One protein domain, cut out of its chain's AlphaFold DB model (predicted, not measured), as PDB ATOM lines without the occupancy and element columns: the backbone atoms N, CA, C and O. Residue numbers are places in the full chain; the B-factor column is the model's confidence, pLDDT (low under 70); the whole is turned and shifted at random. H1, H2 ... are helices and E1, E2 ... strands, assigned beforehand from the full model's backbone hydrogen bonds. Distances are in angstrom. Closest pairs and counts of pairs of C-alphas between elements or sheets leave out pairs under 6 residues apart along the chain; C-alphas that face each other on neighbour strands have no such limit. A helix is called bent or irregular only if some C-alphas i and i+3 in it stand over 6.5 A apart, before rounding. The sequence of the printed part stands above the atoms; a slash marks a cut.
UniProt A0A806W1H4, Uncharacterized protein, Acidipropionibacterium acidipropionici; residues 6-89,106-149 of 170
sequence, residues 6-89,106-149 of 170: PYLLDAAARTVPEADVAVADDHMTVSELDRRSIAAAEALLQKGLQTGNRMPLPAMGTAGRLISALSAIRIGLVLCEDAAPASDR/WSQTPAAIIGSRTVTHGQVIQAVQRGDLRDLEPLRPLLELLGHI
ATOM      1  N   PRO A   6     613.577 538.578 456.734       90.75
ATOM      2  CA  PRO A   6     612.383 539.164 457.351       90.75
ATOM      3  C   PRO A   6     611.139 539.042 456.469       90.75
ATOM      4  O   PRO A   6     610.060 538.762 456.971       90.75
ATOM      5  N   TYR A   7     611.296 539.159 455.146       88.50
ATOM      6  CA  TYR A   7     610.184 539.025 454.206       88.50
ATOM      7  C   TYR A   7     609.571 537.619 454.234       88.50
ATOM      8  O   TYR A   7     608.359 537.481 454.101       88.50
ATOM      9  N   LEU A   8     610.396 536.581 454.406       90.12
ATOM     10  CA  LEU A   8     609.922 535.203 454.548       90.12
ATOM     11  C   LEU A   8     609.047 535.042 455.798       90.12
ATOM     12  O   LEU A   8     607.950 534.498 455.702       90.12
ATOM     13  N   LEU A   9     609.514 535.555 456.938       91.88
ATOM     14  CA  LEU A   9     608.770 535.518 458.197       91.88
ATOM     15  C   LEU A   9     607.474 536.340 458.108       91.88
ATOM     16  O   LEU A   9     606.407 535.824 458.425       91.88
ATOM     17  N   ASP A  10     607.546 537.560 457.569       91.62
ATOM     18  CA  ASP A  10     606.388 538.431 457.346       91.62
ATOM     19  C   ASP A  10     605.336 537.770 456.438       91.62
ATOM     20  O   ASP A  10     604.132 537.904 456.652       91.62
ATOM     21  N   ALA A  11     605.775 537.098 455.370       90.06
ATOM     22  CA  ALA A  11     604.879 536.399 454.456       90.06
ATOM     23  C   ALA A  11     604.203 535.216 455.150       90.06
ATOM     24  O   ALA A  11     602.981 535.098 455.087       90.06
ATOM     25  N   ALA A  12     604.966 534.395 455.867       91.69
ATOM     26  CA  ALA A  12     604.414 533.261 456.591       91.69
ATOM     27  C   ALA A  12     603.444 533.690 457.701       91.69
ATOM     28  O   ALA A  12     602.383 533.090 457.828       91.69
ATOM     29  N   ALA A  13     603.731 534.769 458.432       93.44
ATOM     30  CA  ALA A  13     602.828 535.305 459.451       93.44
ATOM     31  C   ALA A  13     601.485 535.787 458.879       93.44
ATOM     32  O   ALA A  13     600.495 535.833 459.602       93.44
ATOM     33  N   ARG A  14     601.431 536.135 457.585       90.88
ATOM     34  CA  ARG A  14     600.182 536.469 456.881       90.88
ATOM     35  C   ARG A  14     599.474 535.246 456.306       90.88
ATOM     36  O   ARG A  14     598.250 535.230 456.263       90.88
ATOM     37  N   THR A  15     600.225 534.266 455.814       90.88
ATOM     38  CA  THR A  15     599.668 533.105 455.103       90.88
ATOM     39  C   THR A  15     599.267 531.976 456.050       90.88
ATOM     40  O   THR A  15     598.243 531.336 455.835       90.88
ATOM     41  N   VAL A  16     600.052 531.739 457.099       94.38
ATOM     42  CA  VAL A  16     599.871 530.658 458.080       94.38
ATOM     43  C   VAL A  16     600.088 531.165 459.512       94.38
ATOM     44  O   VAL A  16     600.964 530.672 460.220       94.38
ATOM     45  N   PRO A  17     599.303 532.159 459.964       94.31
ATOM     46  CA  PRO A  17     599.508 532.815 461.257       94.31
ATOM     47  C   PRO A  17     599.513 531.848 462.450       94.31
ATOM     48  O   PRO A  17     600.326 531.991 463.362       94.31
ATOM     49  N   GLU A  18     598.634 530.844 462.402       94.94
ATOM     50  CA  GLU A  18     598.402 529.859 463.466       94.94
ATOM     51  C   GLU A  18     599.289 528.608 463.351       94.94
ATOM     52  O   GLU A  18     599.151 527.690 464.153       94.94
ATOM     53  N   ALA A  19     600.177 528.520 462.351       93.25
ATOM     54  CA  ALA A  19     601.056 527.359 462.235       93.25
ATOM     55  C   ALA A  19     602.029 527.306 463.418       93.25
ATOM     56  O   ALA A  19     602.719 528.287 463.708       93.25
ATOM     57  N   ASP A  20     602.102 526.149 464.072       91.75
ATOM     58  CA  ASP A  20     603.055 525.907 465.147       91.75
ATOM     59  C   ASP A  20     604.484 525.813 464.603       91.75
ATOM     60  O   ASP A  20     604.776 525.072 463.660       91.75
ATOM     61  N   VAL A  21     605.397 526.537 465.244       89.06
ATOM     62  CA  VAL A  21     606.839 526.446 465.029       89.06
ATOM     63  C   VAL A  21     607.524 526.061 466.334       89.06
ATOM     64  O   VAL A  21     607.346 526.698 467.372       89.06
ATOM     65  N   ALA A  22     608.331 525.003 466.275       84.62
ATOM     66  CA  ALA A  22     609.203 524.623 467.376       84.62
ATOM     67  C   ALA A  22     610.460 525.505 467.355       84.62
ATOM     68  O   ALA A  22     611.191 525.544 466.361       84.62
ATOM     69  N   VAL A  23     610.715 526.210 468.455       82.12
ATOM     70  CA  VAL A  23     611.847 527.118 468.634       82.12
ATOM     71  C   VAL A  23     612.648 526.668 469.857       82.12
ATOM     72  O   VAL A  23     612.328 527.054 470.976       82.12
ATOM     73  N   ALA A  24     613.712 525.883 469.647       72.50
ATOM     74  CA  ALA A  24     614.609 525.400 470.711       72.50
ATOM     75  C   ALA A  24     613.849 524.878 471.956       72.50
ATOM     76  O   ALA A  24     613.994 525.428 473.046       72.50
ATOM     77  N   ASP A  25     613.006 523.860 471.732       71.38
ATOM     78  CA  ASP A  25     612.130 523.180 472.708       71.38
ATOM     79  C   ASP A  25     610.904 523.970 473.214       71.38
ATOM     80  O   ASP A  25     610.106 523.436 473.983       71.38
ATOM     81  N   ASP A  26     610.696 525.206 472.751       83.12
ATOM     82  CA  ASP A  26     609.469 525.984 472.986       83.12
ATOM     83  C   ASP A  26     608.531 525.897 471.768       83.12
ATOM     84  O   ASP A  26     608.990 525.818 470.626       83.12
ATOM     85  N   HIS A  27     607.216 525.934 471.991       86.38
ATOM     86  CA  HIS A  27     606.215 525.964 470.921       86.38
ATOM     87  C   HIS A  27     605.549 527.339 470.871       86.38
ATOM     88  O   HIS A  27     605.037 527.829 471.878       86.38
ATOM     89  N   MET A  28     605.524 527.954 469.691       94.06
ATOM     90  CA  MET A  28     604.757 529.175 469.445       94.06
ATOM     91  C   MET A  28     604.234 529.204 468.014       94.06
ATOM     92  O   MET A  28     604.740 528.490 467.154       94.06
ATOM     93  N   THR A  29     603.255 530.061 467.739       95.56
ATOM     94  CA  THR A  29     602.758 530.245 466.375       95.56
ATOM     95  C   THR A  29     603.696 531.127 465.548       95.56
ATOM     96  O   THR A  29     604.453 531.942 466.092       95.56
ATOM     97  N   VAL A  30     603.628 531.019 464.217       95.38
ATOM     98  CA  VAL A  30     604.377 531.900 463.302       95.38
ATOM     99  C   VAL A  30     604.066 533.378 463.575       95.38
ATOM    100  O   VAL A  30     604.988 534.196 463.607       95.38
ATOM    101  N   SER A  31     602.802 533.738 463.825       95.88
ATOM    102  CA  SER A  31     602.435 535.121 464.167       95.88
ATOM    103  C   SER A  31     603.027 535.601 465.488       95.88
ATOM    104  O   SER A  31     603.388 536.774 465.600       95.88
ATOM    105  N   GLU A  32     603.137 534.735 466.497       96.00
ATOM    106  CA  GLU A  32     603.763 535.108 467.768       96.00
ATOM    107  C   GLU A  32     605.274 535.316 467.603       96.00
ATOM    108  O   GLU A  32     605.821 536.299 468.110       96.00
ATOM    109  N   LEU A  33     605.944 534.447 466.839       95.44
ATOM    110  CA  LEU A  33     607.361 534.605 466.509       95.44
ATOM    111  C   LEU A  33     607.629 535.928 465.775       95.44
ATOM    112  O   LEU A  33     608.559 536.657 466.131       95.44
ATOM    113  N   ASP A  34     606.807 536.251 464.775       95.50
ATOM    114  CA  ASP A  34     606.894 537.497 464.009       95.50
ATOM    115  C   ASP A  34     606.711 538.730 464.906       95.50
ATOM    116  O   ASP A  34     607.575 539.611 464.949       95.50
ATOM    117  N   ARG A  35     605.656 538.740 465.727       96.31
ATOM    118  CA  ARG A  35     605.377 539.820 466.684       96.31
ATOM    119  C   ARG A  35     606.535 540.038 467.658       96.31
ATOM    120  O   ARG A  35     606.958 541.175 467.869       96.31
ATOM    121  N   ARG A  36     607.076 538.963 468.243       95.81
ATOM    122  CA  ARG A  36     608.217 539.046 469.172       95.81
ATOM    123  C   ARG A  36     609.486 539.530 468.476       95.81
ATOM    124  O   ARG A  36     610.230 540.321 469.053       95.81
ATOM    125  N   SER A  37     609.719 539.096 467.237       95.44
ATOM    126  CA  SER A  37     610.814 539.581 466.389       95.44
ATOM    127  C   SER A  37     610.715 541.092 466.145       95.44
ATOM    128  O   SER A  37     611.726 541.787 466.269       95.44
ATOM    129  N   ILE A  38     609.521 541.605 465.840       94.94
ATOM    130  CA  ILE A  38     609.272 543.034 465.604       94.94
ATOM    131  C   ILE A  38     609.496 543.847 466.881       94.94
ATOM    132  O   ILE A  38     610.279 544.795 466.870       94.94
ATOM    133  N   ALA A  39     608.898 543.443 468.003       95.50
ATOM    134  CA  ALA A  39     609.064 544.150 469.274       95.50
ATOM    135  C   ALA A  39     610.539 544.198 469.721       95.50
ATOM    136  O   ALA A  39     611.046 545.228 470.169       95.50
ATOM    137  N   ALA A  40     611.270 543.092 469.549       95.06
ATOM    138  CA  ALA A  40     612.700 543.057 469.835       95.06
ATOM    139  C   ALA A  40     613.515 543.941 468.871       95.06
ATOM    140  O   ALA A  40     614.526 544.507 469.279       95.06
ATOM    141  N   ALA A  41     613.090 544.081 467.613       93.94
ATOM    142  CA  ALA A  41     613.745 544.943 466.629       93.94
ATOM    143  C   ALA A  41     613.583 546.425 466.992       93.94
ATOM    144  O   ALA A  41     614.553 547.180 466.959       93.94
ATOM    145  N   GLU A  42     612.389 546.829 467.424       93.06
ATOM    146  CA  GLU A  42     612.128 548.180 467.928       93.06
ATOM    147  C   GLU A  42     613.008 548.513 469.137       93.06
ATOM    148  O   GLU A  42     613.601 549.591 469.195       93.06
ATOM    149  N   ALA A  43     613.186 547.566 470.062       92.38
ATOM    150  CA  ALA A  43     614.079 547.745 471.204       92.38
ATOM    151  C   ALA A  43     615.554 547.931 470.793       92.38
ATOM    152  O   ALA A  43     616.297 548.639 471.474       92.38
ATOM    153  N   LEU A  44     616.007 547.316 469.692       90.19
ATOM    154  CA  LEU A  44     617.355 547.537 469.148       90.19
ATOM    155  C   LEU A  44     617.485 548.931 468.518       90.19
ATOM    156  O   LEU A  44     618.483 549.612 468.758       90.19
ATOM    157  N   LEU A  45     616.463 549.390 467.791       89.25
ATOM    158  CA  LEU A  45     616.420 550.747 467.234       89.25
ATOM    159  C   LEU A  45     616.425 551.814 468.338       89.25
ATOM    160  O   LEU A  45     617.152 552.798 468.240       89.25
ATOM    161  N   GLN A  46     615.677 551.598 469.425       90.81
ATOM    162  CA  GLN A  46     615.669 552.486 470.598       90.81
ATOM    163  C   GLN A  46     617.036 552.566 471.296       90.81
ATOM    164  O   GLN A  46     617.353 553.579 471.915       90.81
ATOM    165  N   LYS A  47     617.867 551.523 471.170       89.19
ATOM    166  CA  LYS A  47     619.263 551.512 471.641       89.19
ATOM    167  C   LYS A  47     620.233 552.203 470.674       89.19
ATOM    168  O   LYS A  47     621.430 552.216 470.938       89.19
ATOM    169  N   GLY A  48     619.736 552.761 469.569       88.50
ATOM    170  CA  GLY A  48     620.534 553.472 468.571       88.50
ATOM    171  C   GLY A  48     621.208 552.571 467.538       88.50
ATOM    172  O   GLY A  48     622.037 553.060 466.778       88.50
ATOM    173  N   LEU A  49     620.871 551.276 467.482       87.50
ATOM    174  CA  LEU A  49     621.403 550.382 466.455       87.50
ATOM    175  C   LEU A  49     620.735 550.654 465.104       87.50
ATOM    176  O   LEU A  49     619.530 550.883 465.021       87.50
ATOM    177  N   GLN A  50     621.526 550.608 464.040       86.00
ATOM    178  CA  GLN A  50     621.145 550.952 462.676       86.00
ATOM    179  C   GLN A  50     621.624 549.889 461.682       86.00
ATOM    180  O   GLN A  50     622.509 549.082 461.972       86.00
ATOM    181  N   THR A  51     621.049 549.904 460.478       85.06
ATOM    182  CA  THR A  51     621.467 549.035 459.370       85.06
ATOM    183  C   THR A  51     622.982 549.115 459.147       85.06
ATOM    184  O   THR A  51     623.561 550.196 459.111       85.06
ATOM    185  N   GLY A  52     623.631 547.961 458.992       84.38
ATOM    186  CA  GLY A  52     625.080 547.851 458.810       84.38
ATOM    187  C   GLY A  52     625.898 547.848 460.106       84.38
ATOM    188  O   GLY A  52     627.092 547.530 460.058       84.38
ATOM    189  N   ASN A  53     625.302 548.136 461.273       88.06
ATOM    190  CA  ASN A  53     625.977 547.848 462.539       88.06
ATOM    191  C   ASN A  53     626.149 546.332 462.719       88.06
ATOM    192  O   ASN A  53     625.388 545.513 462.197       88.06
ATOM    193  N   ARG A  54     627.186 545.961 463.468       89.81
ATOM    194  CA  ARG A  54     627.520 544.567 463.759       89.81
ATOM    195  C   ARG A  54     627.021 544.175 465.137       89.81
ATOM    196  O   ARG A  54     627.146 544.944 466.089       89.81
ATOM    197  N   MET A  55     626.517 542.955 465.240       89.81
ATOM    198  CA  MET A  55     626.089 542.355 466.496       89.81
ATOM    199  C   MET A  55     626.740 540.975 466.647       89.81
ATOM    200  O   MET A  55     626.846 540.256 465.654       89.81
ATOM    201  N   PRO A  56     627.165 540.579 467.860       90.62
ATOM    202  CA  PRO A  56     627.615 539.215 468.111       90.62
ATOM    203  C   PRO A  56     626.567 538.195 467.675       90.62
ATOM    204  O   PRO A  56     625.385 538.342 467.995       90.62
ATOM    205  N   LEU A  57     627.006 537.166 466.953       89.50
ATOM    206  CA  LEU A  57     626.173 536.031 466.593       89.50
ATOM    207  C   LEU A  57     625.760 535.310 467.886       89.50
ATOM    208  O   LEU A  57     626.620 534.771 468.586       89.50
ATOM    209  N   PRO A  58     624.468 535.302 468.257       88.06
ATOM    210  CA  PRO A  58     624.059 534.653 469.489       88.06
ATOM    211  C   PRO A  58     624.154 533.133 469.319       88.06
ATOM    212  O   PRO A  58     623.723 532.594 468.306       88.06
ATOM    213  N   ALA A  59     624.646 532.417 470.332       85.69
ATOM    214  CA  ALA A  59     624.628 530.954 470.326       85.69
ATOM    215  C   ALA A  59     623.174 530.443 470.370       85.69
ATOM    216  O   ALA A  59     622.553 530.443 471.437       85.69
ATOM    217  N   MET A  60     622.627 530.053 469.214       85.19
ATOM    218  CA  MET A  60     621.190 529.919 468.905       85.19
ATOM    219  C   MET A  60     620.460 528.727 469.562       85.19
ATOM    220  O   MET A  60     619.614 528.094 468.944       85.19
ATOM    221  N   GLY A  61     620.760 528.417 470.822       81.69
ATOM    222  CA  GLY A  61     620.166 527.298 471.562       81.69
ATOM    223  C   GLY A  61     618.922 527.640 472.385       81.69
ATOM    224  O   GLY A  61     618.553 526.859 473.246       81.69
ATOM    225  N   THR A  62     618.322 528.823 472.216       88.88
ATOM    226  CA  THR A  62     617.111 529.223 472.964       88.88
ATOM    227  C   THR A  62     616.206 530.097 472.104       88.88
ATOM    228  O   THR A  62     616.699 530.836 471.241       88.88
ATOM    229  N   ALA A  63     614.903 530.098 472.397       90.44
ATOM    230  CA  ALA A  63     613.931 530.942 471.705       90.44
ATOM    231  C   ALA A  63     614.280 532.435 471.755       90.44
ATOM    232  O   ALA A  63     614.280 533.104 470.724       90.44
ATOM    233  N   GLY A  64     614.686 532.952 472.919       91.50
ATOM    234  CA  GLY A  64     615.096 534.353 473.055       91.50
ATOM    235  C   GLY A  64     616.282 534.731 472.158       91.50
ATOM    236  O   GLY A  64     616.310 535.824 471.596       91.50
ATOM    237  N   ARG A  65     617.244 533.820 471.958       92.25
ATOM    238  CA  ARG A  65     618.403 534.058 471.080       92.25
ATOM    239  C   ARG A  65     618.050 533.973 469.599       92.25
ATOM    240  O   ARG A  65     618.570 534.772 468.825       92.25
ATOM    241  N   LEU A  66     617.149 533.070 469.215       93.56
ATOM    242  CA  LEU A  66     616.614 533.009 467.852       93.56
ATOM    243  C   LEU A  66     615.808 534.269 467.514       93.56
ATOM    244  O   LEU A  66     616.045 534.887 466.478       93.56
ATOM    245  N   ILE A  67     614.946 534.719 468.429       94.12
ATOM    246  CA  ILE A  67     614.217 535.992 468.309       94.12
ATOM    247  C   ILE A  67     615.200 537.163 468.208       94.12
ATOM    248  O   ILE A  67     615.020 538.034 467.361       94.12
ATOM    249  N   SER A  68     616.262 537.167 469.018       93.75
ATOM    250  CA  SER A  68     617.290 538.210 468.975       93.75
ATOM    251  C   SER A  68     618.072 538.233 467.658       93.75
ATOM    252  O   SER A  68     618.454 539.309 467.203       93.75
ATOM    253  N   ALA A  69     618.333 537.076 467.046       94.44
ATOM    254  CA  ALA A  69     618.952 537.007 465.725       94.44
ATOM    255  C   ALA A  69     617.993 537.536 464.647       94.44
ATOM    256  O   ALA A  69     618.378 538.378 463.840       94.44
ATOM    257  N   LEU A  70     616.730 537.098 464.669       94.56
ATOM    258  CA  LEU A  70     615.695 537.550 463.733       94.56
ATOM    259  C   LEU A  70     615.444 539.059 463.828       94.56
ATOM    260  O   LEU A  70     615.302 539.718 462.802       94.56
ATOM    261  N   SER A  71     615.404 539.621 465.037       94.62
ATOM    262  CA  SER A  71     615.194 541.055 465.243       94.62
ATOM    263  C   SER A  71     616.367 541.901 464.748       94.62
ATOM    264  O   SER A  71     616.155 542.926 464.102       94.62
ATOM    265  N   ALA A  72     617.601 541.444 464.974       93.56
ATOM    266  CA  ALA A  72     618.806 542.078 464.451       93.56
ATOM    267  C   ALA A  72     618.822 542.073 462.915       93.56
ATOM    268  O   ALA A  72     618.986 543.113 462.276       93.56
ATOM    269  N   ILE A  73     618.549 540.906 462.327       92.75
ATOM    270  CA  ILE A  73     618.413 540.711 460.881       92.75
ATOM    271  C   ILE A  73     617.308 541.613 460.310       92.75
ATOM    272  O   ILE A  73     617.496 542.175 459.238       92.75
ATOM    273  N   ARG A  74     616.183 541.802 461.017       91.75
ATOM    274  CA  ARG A  74     615.035 542.630 460.590       91.75
ATOM    275  C   ARG A  74     615.335 544.122 460.468       91.75
ATOM    276  O   ARG A  74     614.634 544.799 459.722       91.75
ATOM    277  N   ILE A  75     616.358 544.639 461.142       90.25
ATOM    278  CA  ILE A  75     616.780 546.047 461.003       90.25
ATOM    279  C   ILE A  75     618.081 546.197 460.197       90.25
ATOM    280  O   ILE A  75     618.604 547.303 460.039       90.25
ATOM    281  N   GLY A  76     618.588 545.089 459.648       90.38
ATOM    282  CA  GLY A  76     619.757 545.059 458.779       90.38
ATOM    283  C   GLY A  76     621.075 545.080 459.544       90.38
ATOM    284  O   GLY A  76     622.066 545.591 459.020       90.38
ATOM    285  N   LEU A  77     621.093 544.579 460.783       91.94
ATOM    286  CA  LEU A  77     622.346 544.287 461.475       91.94
ATOM    287  C   LEU A  77     623.029 543.074 460.856       91.94
ATOM    288  O   LEU A  77     622.378 542.148 460.374       91.94
ATOM    289  N   VAL A  78     624.355 543.068 460.946       92.94
ATOM    290  CA  VAL A  78     625.187 541.953 460.499       92.94
ATOM    291  C   VAL A  78     625.613 541.137 461.714       92.94
ATOM    292  O   VAL A  78     626.308 541.651 462.594       92.94
ATOM    293  N   LEU A  79     625.192 539.872 461.771       93.44
ATOM    294  CA  LEU A  79     625.575 538.953 462.843       93.44
ATOM    295  C   LEU A  79     627.009 538.450 462.629       93.44
ATOM    296  O   LEU A  79     627.314 537.955 461.551       93.44
ATOM    297  N   CYS A  80     627.890 538.529 463.622       91.44
ATOM    298  CA  CYS A  80     629.294 538.124 463.472       91.44
ATOM    299  C   CYS A  80     629.745 537.200 464.604       91.44
ATOM    300  O   CYS A  80     629.519 537.524 465.768       91.44
ATOM    301  N   GLU A  81     630.446 536.110 464.285       82.50
ATOM    302  CA  GLU A  81     631.041 535.216 465.299       82.50
ATOM    303  C   GLU A  81     632.059 535.940 466.196       82.50
ATOM    304  O   GLU A  81     632.031 535.779 467.412       82.50
ATOM    305  N   ASP A  82     632.872 536.822 465.605       67.50
ATOM    306  CA  ASP A  82     633.962 537.538 466.287       67.50
ATOM    307  C   ASP A  82     633.631 539.002 466.633       67.50
ATOM    308  O   ASP A  82     634.527 539.832 466.818       67.50
ATOM    309  N   ALA A  83     632.353 539.389 466.681       56.25
ATOM    310  CA  ALA A  83     632.042 540.758 467.089       56.25
ATOM    311  C   ALA A  83     632.343 540.950 468.585       56.25
ATOM    312  O   ALA A  83     631.674 540.387 469.450       56.25
ATOM    313  N   ALA A  84     633.292 541.840 468.892       51.25
ATOM    314  CA  ALA A  84     633.262 542.564 470.158       51.25
ATOM    315  C   ALA A  84     631.865 543.212 470.321       51.25
ATOM    316  O   ALA A  84     631.270 543.604 469.307       51.25
ATOM    317  N   PRO A  85     631.315 543.319 471.549       46.84
ATOM    318  CA  PRO A  85     630.019 543.961 471.766       46.84
ATOM    319  C   PRO A  85     630.006 545.327 471.072       46.84
ATOM    320  O   PRO A  85     630.963 546.083 471.221       46.84
ATOM    321  N   ALA A  86     628.964 545.548 470.259       48.53
ATOM    322  CA  ALA A  86     628.748 546.666 469.336       48.53
ATOM    323  C   ALA A  86     629.859 547.733 469.351       48.53
ATOM    324  O   ALA A  86     629.840 548.666 470.149       48.53
ATOM    325  N   SER A  87     630.835 547.591 468.455       45.16
ATOM    326  CA  SER A  87     631.776 548.673 468.182       45.16
ATOM    327  C   SER A  87     631.132 549.626 467.175       45.16
ATOM    328  O   SER A  87     630.618 549.178 466.152       45.16
ATOM    329  N   ASP A  88     631.200 550.926 467.464       45.38
ATOM    330  CA  ASP A  88     630.645 552.084 466.730       45.38
ATOM    331  C   ASP A  88     630.975 552.132 465.218       45.38
ATOM    332  O   ASP A  88     630.441 552.929 464.451       45.38
ATOM    333  N   ARG A  89     631.841 551.237 464.735       42.56
ATOM    334  CA  ARG A  89     632.210 551.148 463.327       42.56
ATOM    335  C   ARG A  89     631.135 550.425 462.517       42.56
ATOM    336  O   ARG A  89     631.167 549.205 462.346       42.56
ATOM    337  N   TRP A 106     617.432 543.957 451.535       85.62
ATOM    338  CA  TRP A 106     617.395 543.238 450.259       85.62
ATOM    339  C   TRP A 106     618.222 541.958 450.326       85.62
ATOM    340  O   TRP A 106     619.153 541.849 451.120       85.62
ATOM    341  N   SER A 107     617.953 541.001 449.437       87.44
ATOM    342  CA  SER A 107     618.650 539.705 449.444       87.44
ATOM    343  C   SER A 107     620.183 539.805 449.341       87.44
ATOM    344  O   SER A 107     620.870 538.889 449.768       87.44
ATOM    345  N   GLN A 108     620.724 540.867 448.734       89.50
ATOM    346  CA  GLN A 108     622.174 541.049 448.556       89.50
ATOM    347  C   GLN A 108     622.857 541.684 449.770       89.50
ATOM    348  O   GLN A 108     624.082 541.751 449.821       89.50
ATOM    349  N   THR A 109     622.084 542.148 450.750       89.81
ATOM    350  CA  THR A 109     622.651 542.701 451.979       89.81
ATOM    351  C   THR A 109     623.247 541.582 452.848       89.81
ATOM    352  O   THR A 109     622.757 540.444 452.801       89.81
ATOM    353  N   PRO A 110     624.319 541.856 453.614       91.94
ATOM    354  CA  PRO A 110     624.868 540.896 454.566       91.94
ATOM    355  C   PRO A 110     623.878 540.587 455.695       91.94
ATOM    356  O   PRO A 110     623.380 541.502 456.338       91.94
ATOM    357  N   ALA A 111     623.647 539.302 455.959       92.81
ATOM    358  CA  ALA A 111     622.928 538.821 457.139       92.81
ATOM    359  C   ALA A 111     623.904 538.412 458.253       92.81
ATOM    360  O   ALA A 111     623.661 538.668 459.432       92.81
ATOM    361  N   ALA A 112     625.022 537.782 457.877       93.25
ATOM    362  CA  ALA A 112     626.025 537.320 458.824       93.25
ATOM    363  C   ALA A 112     627.449 537.339 458.247       93.25
ATOM    364  O   ALA A 112     627.647 537.347 457.031       93.25
ATOM    365  N   ILE A 113     628.437 537.311 459.135       92.31
ATOM    366  CA  ILE A 113     629.846 537.043 458.855       92.31
ATOM    367  C   ILE A 113     630.257 535.842 459.713       92.31
ATOM    368  O   ILE A 113     630.193 535.906 460.942       92.31
ATOM    369  N   ILE A 114     630.644 534.756 459.046       89.12
ATOM    370  CA  ILE A 114     631.043 533.474 459.644       89.12
ATOM    371  C   ILE A 114     632.499 533.226 459.253       89.12
ATOM    372  O   ILE A 114     632.809 533.137 458.060       89.12
ATOM    373  N   GLY A 115     633.404 533.199 460.227       86.50
ATOM    374  CA  GLY A 115     634.841 533.340 459.994       86.50
ATOM    375  C   GLY A 115     635.147 534.532 459.074       86.50
ATOM    376  O   GLY A 115     634.804 535.676 459.365       86.50
ATOM    377  N   SER A 116     635.752 534.271 457.912       84.94
ATOM    378  CA  SER A 116     636.052 535.292 456.893       84.94
ATOM    379  C   SER A 116     634.980 535.441 455.802       84.94
ATOM    380  O   SER A 116     635.190 536.166 454.828       84.94
ATOM    381  N   ARG A 117     633.854 534.724 455.903       89.00
ATOM    382  CA  ARG A 117     632.827 534.648 454.856       89.00
ATOM    383  C   ARG A 117     631.646 535.554 455.179       89.00
ATOM    384  O   ARG A 117     630.973 535.372 456.189       89.00
ATOM    385  N   THR A 118     631.327 536.458 454.258       91.94
ATOM    386  CA  THR A 118     630.058 537.196 454.273       91.94
ATOM    387  C   THR A 118     628.938 536.320 453.722       91.94
ATOM    388  O   THR A 118     629.041 535.793 452.613       91.94
ATOM    389  N   VAL A 119     627.859 536.197 454.488       92.88
ATOM    390  CA  VAL A 119     626.638 535.479 454.128       92.88
ATOM    391  C   VAL A 119     625.525 536.495 453.917       92.88
ATOM    392  O   VAL A 119     625.214 537.281 454.814       92.88
ATOM    393  N   THR A 120     624.914 536.498 452.735       93.69
ATOM    394  CA  THR A 120     623.808 537.405 452.404       93.69
ATOM    395  C   THR A 120     622.451 536.803 452.748       93.69
ATOM    396  O   THR A 120     622.292 535.583 452.824       93.69
ATOM    397  N   HIS A 121     621.429 537.648 452.890       92.81
ATOM    398  CA  HIS A 121     620.057 537.171 453.093       92.81
ATOM    399  C   HIS A 121     619.603 536.203 451.990       92.81
ATOM    400  O   HIS A 121     618.957 535.201 452.275       92.81
ATOM    401  N   GLY A 122     619.959 536.470 450.733       91.56
ATOM    402  CA  GLY A 122     619.621 535.610 449.604       91.56
ATOM    403  C   GLY A 122     620.270 534.233 449.706       91.56
ATOM    404  O   GLY A 122     619.627 533.241 449.380       91.56
ATOM    405  N   GLN A 123     621.505 534.156 450.210       92.88
ATOM    406  CA  GLN A 123     622.170 532.878 450.470       92.88
ATOM    407  C   GLN A 123     621.490 532.102 451.602       92.88
ATOM    408  O   GLN A 123     621.306 530.897 451.467       92.88
ATOM    409  N   VAL A 124     621.045 532.783 452.666       93.25
ATOM    410  CA  VAL A 124     620.247 532.162 453.741       93.25
ATOM    411  C   VAL A 124     618.949 531.577 453.176       93.25
ATOM    412  O   VAL A 124     618.655 530.407 453.402       93.25
ATOM    413  N   ILE A 125     618.202 532.349 452.381       91.75
ATOM    414  CA  ILE A 125     616.956 531.870 451.762       91.75
ATOM    415  C   ILE A 125     617.210 530.683 450.820       91.75
ATOM    416  O   ILE A 125     616.462 529.709 450.846       91.75
ATOM    417  N   GLN A 126     618.268 530.725 450.008       91.12
ATOM    418  CA  GLN A 126     618.609 529.614 449.114       91.12
ATOM    419  C   GLN A 126     618.994 528.341 449.877       91.12
ATOM    420  O   GLN A 126     618.616 527.255 449.446       91.12
ATOM    421  N   ALA A 127     619.717 528.462 450.994       91.50
ATOM    422  CA  ALA A 127     620.056 527.328 451.853       91.50
ATOM    423  C   ALA A 127     618.789 526.657 452.410       91.50
ATOM    424  O   ALA A 127     618.642 525.440 452.307       91.50
ATOM    425  N   VAL A 128     617.832 527.462 452.888       91.31
ATOM    426  CA  VAL A 128     616.516 526.991 453.352       91.31
ATOM    427  C   VAL A 128     615.763 526.256 452.238       91.31
ATOM    428  O   VAL A 128     615.309 525.135 452.438       91.31
ATOM    429  N   GLN A 129     615.676 526.847 451.044       89.00
ATOM    430  CA  GLN A 129     614.957 526.260 449.905       89.00
ATOM    431  C   GLN A 129     615.571 524.950 449.404       89.00
ATOM    432  O   GLN A 129     614.854 524.077 448.921       89.00
ATOM    433  N   ARG A 130     616.899 524.823 449.476       88.88
ATOM    434  CA  ARG A 130     617.626 523.624 449.039       88.88
ATOM    435  C   ARG A 130     617.694 522.539 450.112       88.88
ATOM    436  O   ARG A 130     618.080 521.422 449.789       88.88
ATOM    437  N   GLY A 131     617.366 522.864 451.365       84.25
ATOM    438  CA  GLY A 131     617.588 521.974 452.506       84.25
ATOM    439  C   GLY A 131     619.071 521.689 452.775       84.25
ATOM    440  O   GLY A 131     619.392 520.680 453.398       84.25
ATOM    441  N   ASP A 132     619.979 522.545 452.293       86.12
ATOM    442  CA  ASP A 132     621.424 522.382 452.471       86.12
ATOM    443  C   ASP A 132     621.956 523.410 453.468       86.12
ATOM    444  O   ASP A 132     622.111 524.592 453.160       86.12
ATOM    445  N   LEU A 133     622.195 522.941 454.693       78.69
ATOM    446  CA  LEU A 133     622.582 523.769 455.837       78.69
ATOM    447  C   LEU A 133     624.063 523.610 456.214       78.69
ATOM    448  O   LEU A 133     624.517 524.225 457.179       78.69
ATOM    449  N   ARG A 134     624.812 522.760 455.494       75.19
ATOM    450  CA  ARG A 134     626.139 522.280 455.924       75.19
ATOM    451  C   ARG A 134     627.169 523.400 456.038       75.19
ATOM    452  O   ARG A 134     627.965 523.407 456.967       75.19
ATOM    453  N   ASP A 135     627.101 524.376 455.140       78.81
ATOM    454  CA  ASP A 135     628.082 525.460 455.046       78.81
ATOM    455  C   ASP A 135     627.797 526.653 455.976       78.81
ATOM    456  O   ASP A 135     628.522 527.651 455.947       78.81
ATOM    457  N   LEU A 136     626.717 526.586 456.757       87.25
ATOM    458  CA  LEU A 136     626.223 527.665 457.612       87.25
ATOM    459  C   LEU A 136     625.939 527.148 459.031       87.25
ATOM    460  O   LEU A 136     624.968 527.568 459.658       87.25
ATOM    461  N   GLU A 137     626.778 526.237 459.536       88.25
ATOM    462  CA  GLU A 137     626.599 525.573 460.838       88.25
ATOM    463  C   GLU A 137     626.255 526.536 461.996       88.25
ATOM    464  O   GLU A 137     625.289 526.262 462.712       88.25
ATOM    465  N   PRO A 138     626.908 527.708 462.150       88.50
ATOM    466  CA  PRO A 138     626.572 528.654 463.222       88.50
ATOM    467  C   PRO A 138     625.160 529.252 463.116       88.50
ATOM    468  O   PRO A 138     624.600 529.718 464.107       88.50
ATOM    469  N   LEU A 139     624.569 529.240 461.917       90.88
ATOM    470  CA  LEU A 139     623.196 529.670 461.645       90.88
ATOM    471  C   LEU A 139     622.208 528.501 461.615       90.88
ATOM    472  O   LEU A 139     621.024 528.735 461.374       90.88
ATOM    473  N   ARG A 140     622.654 527.254 461.821       91.50
ATOM    474  CA  ARG A 140     621.825 526.061 461.604       91.50
ATOM    475  C   ARG A 140     620.470 526.128 462.323       91.50
ATOM    476  O   ARG A 140     619.474 525.924 461.637       91.50
ATOM    477  N   PRO A 141     620.373 526.514 463.612       91.56
ATOM    478  CA  PRO A 141     619.073 526.581 464.287       91.56
ATOM    479  C   PRO A 141     618.126 527.631 463.684       91.56
ATOM    480  O   PRO A 141     616.918 527.422 463.610       91.56
ATOM    481  N   LEU A 142     618.665 528.757 463.197       92.50
ATOM    482  CA  LEU A 142     617.880 529.753 462.462       92.50
ATOM    483  C   LEU A 142     617.413 529.195 461.112       92.50
ATOM    484  O   LEU A 142     616.268 529.406 460.729       92.50
ATOM    485  N   LEU A 143     618.279 528.488 460.387       92.69
ATOM    486  CA  LEU A 143     617.938 527.898 459.093       92.69
ATOM    487  C   LEU A 143     616.873 526.802 459.214       92.69
ATOM    488  O   LEU A 143     615.952 526.771 458.404       92.69
ATOM    489  N   GLU A 144     616.967 525.946 460.234       92.19
ATOM    490  CA  GLU A 144     615.963 524.921 460.555       92.19
ATOM    491  C   GLU A 144     614.597 525.563 460.830       92.19
ATOM    492  O   GLU A 144     613.593 525.174 460.231       92.19
ATOM    493  N   LEU A 145     614.567 526.617 461.655       92.69
ATOM    494  CA  LEU A 145     613.358 527.394 461.924       92.69
ATOM    495  C   LEU A 145     612.754 527.984 460.640       92.69
ATOM    496  O   LEU A 145     611.559 527.834 460.388       92.69
ATOM    497  N   LEU A 146     613.570 528.632 459.804       93.25
ATOM    498  CA  LEU A 146     613.113 529.200 458.532       93.25
ATOM    499  C   LEU A 146     612.621 528.114 457.559       93.25
ATOM    500  O   LEU A 146     611.683 528.363 456.804       93.25
ATOM    501  N   GLY A 147     613.209 526.915 457.596       92.19
ATOM    502  CA  GLY A 147     612.749 525.742 456.853       92.19
ATOM    503  C   GLY A 147     611.369 525.268 457.289       92.19
ATOM    504  O   GLY A 147     610.502 525.071 456.440       92.19
ATOM    505  N   HIS A 148     611.124 525.164 458.597       91.56
ATOM    506  CA  HIS A 148     609.792 524.842 459.118       91.56
ATOM    507  C   HIS A 148     608.750 525.878 458.692       91.56
ATOM    508  O   HIS A 148     607.682 525.509 458.209       91.56
ATOM    509  N   ILE A 149     609.088 527.167 458.793       92.50
ATOM    510  CA  ILE A 149     608.215 528.270 458.368       92.50
ATOM    511  C   ILE A 149     607.904 528.180 456.868       92.50
ATOM    512  O   ILE A 149     606.747 528.305 456.467       92.50
TER     513      ILE A 149
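Overview. This is residues 6 to 89 and 106 to 149 of the 170 residues of an uncharacterized protein of Acidipropionibacterium acidipropionici (UniProt A0A806W1H4). Helix H3 sits in the middle, between a four-stranded sheet, E3 to E6, at one end and a small strand hairpin, E1 and E2, at the other. The long helix H2 crosses H3 on one side; H5 lies on the other side with H4 crossing it, and H1 is at the hairpin's end. The 128 printed residues hold five named helices and six named strands, in the order H1 E1 E2 H2 E3 H3 E4 E5 E6 H4 H5; the class is mixed, helices and strands. The larger sheet runs E3 E4 E5 E6 and is mixed, and E1 and E2 are antiparallel. The whole is compact, with a radius of gyration of the C-alphas of 13.7 A and spans of 40 by 34 by 27 A.

Along the chain. H1, residues 6 to 15, begins at C-alpha 6, (612.383, 539.164, 457.351). E1 is residues 20 to 23 and E2 residues 26 to 29. H2, residues 30 to 46, is 24.6 A long. E3 is residues 54 to 56. H3, residues 63 to 74, is 16.2 A long. E4 is residues 78 to 80. E5, residues 110 to 114, begins at C-alpha 110, (624.868, 540.896, 454.566). E6 is residues 117 to 120 and H4 residues 121 to 130. H5, residues 134 to 149, is 19.1 A long and ends at C-alpha 149, (608.215, 528.270, 458.368). H5 is irregular, with C-alphas 135 and 138 8.9 A apart, and has a kink of 92 degrees near residue 141.

Arrangement. E3, H3 and E4 form a strand-helix-strand unit, two parallel neighbour strands with a helix between, its crossover right-handed. N 55 and O 78 are 3.0 A apart, within hydrogen-bond range. E4 and E5 are parallel, with N 113 and O 79 at 2.7 A. E5 and E6 are an antiparallel hairpin, with N 119 and O 112 at 2.8 A. H3 is on this sheet, over E4, at a height of 9.8 A. H2 and H3 touch at a steep tilt of 64 degrees; their closest C-alphas, of Ala 41 and Ser 71, are 4.4 A apart. H4 and H5 touch about perpendicular, at 75 degrees, with the C-alphas of Val 128 and Gly 147 closest at 5.3 A; each only grazes the sheet. H1 touches H5 with residues 146 to 149 of H5 alone, the C-alphas of Ala 12 and Ile 149 being closest at 6.5 A. In the hairpin E1 and E2, N 21 and O 28 are 2.8 A apart. Every O i to N i+4 pair is within hydrogen-bond range in H1, H2, H3 and H4, and 8 of 12 are in H5.

Size, cuts and confidence. The C-alphas farthest apart, of Glu 18 and Arg 89, are 40.0 A apart. Residues 90 to 105 are not printed, and C-alphas 89 and 106 are 21.3 A apart across the cut, in the link from E4 to E5. No link printed whole is long. Mean pLDDT of the printed part is 87.8, and residues 82 to 89 are under 70.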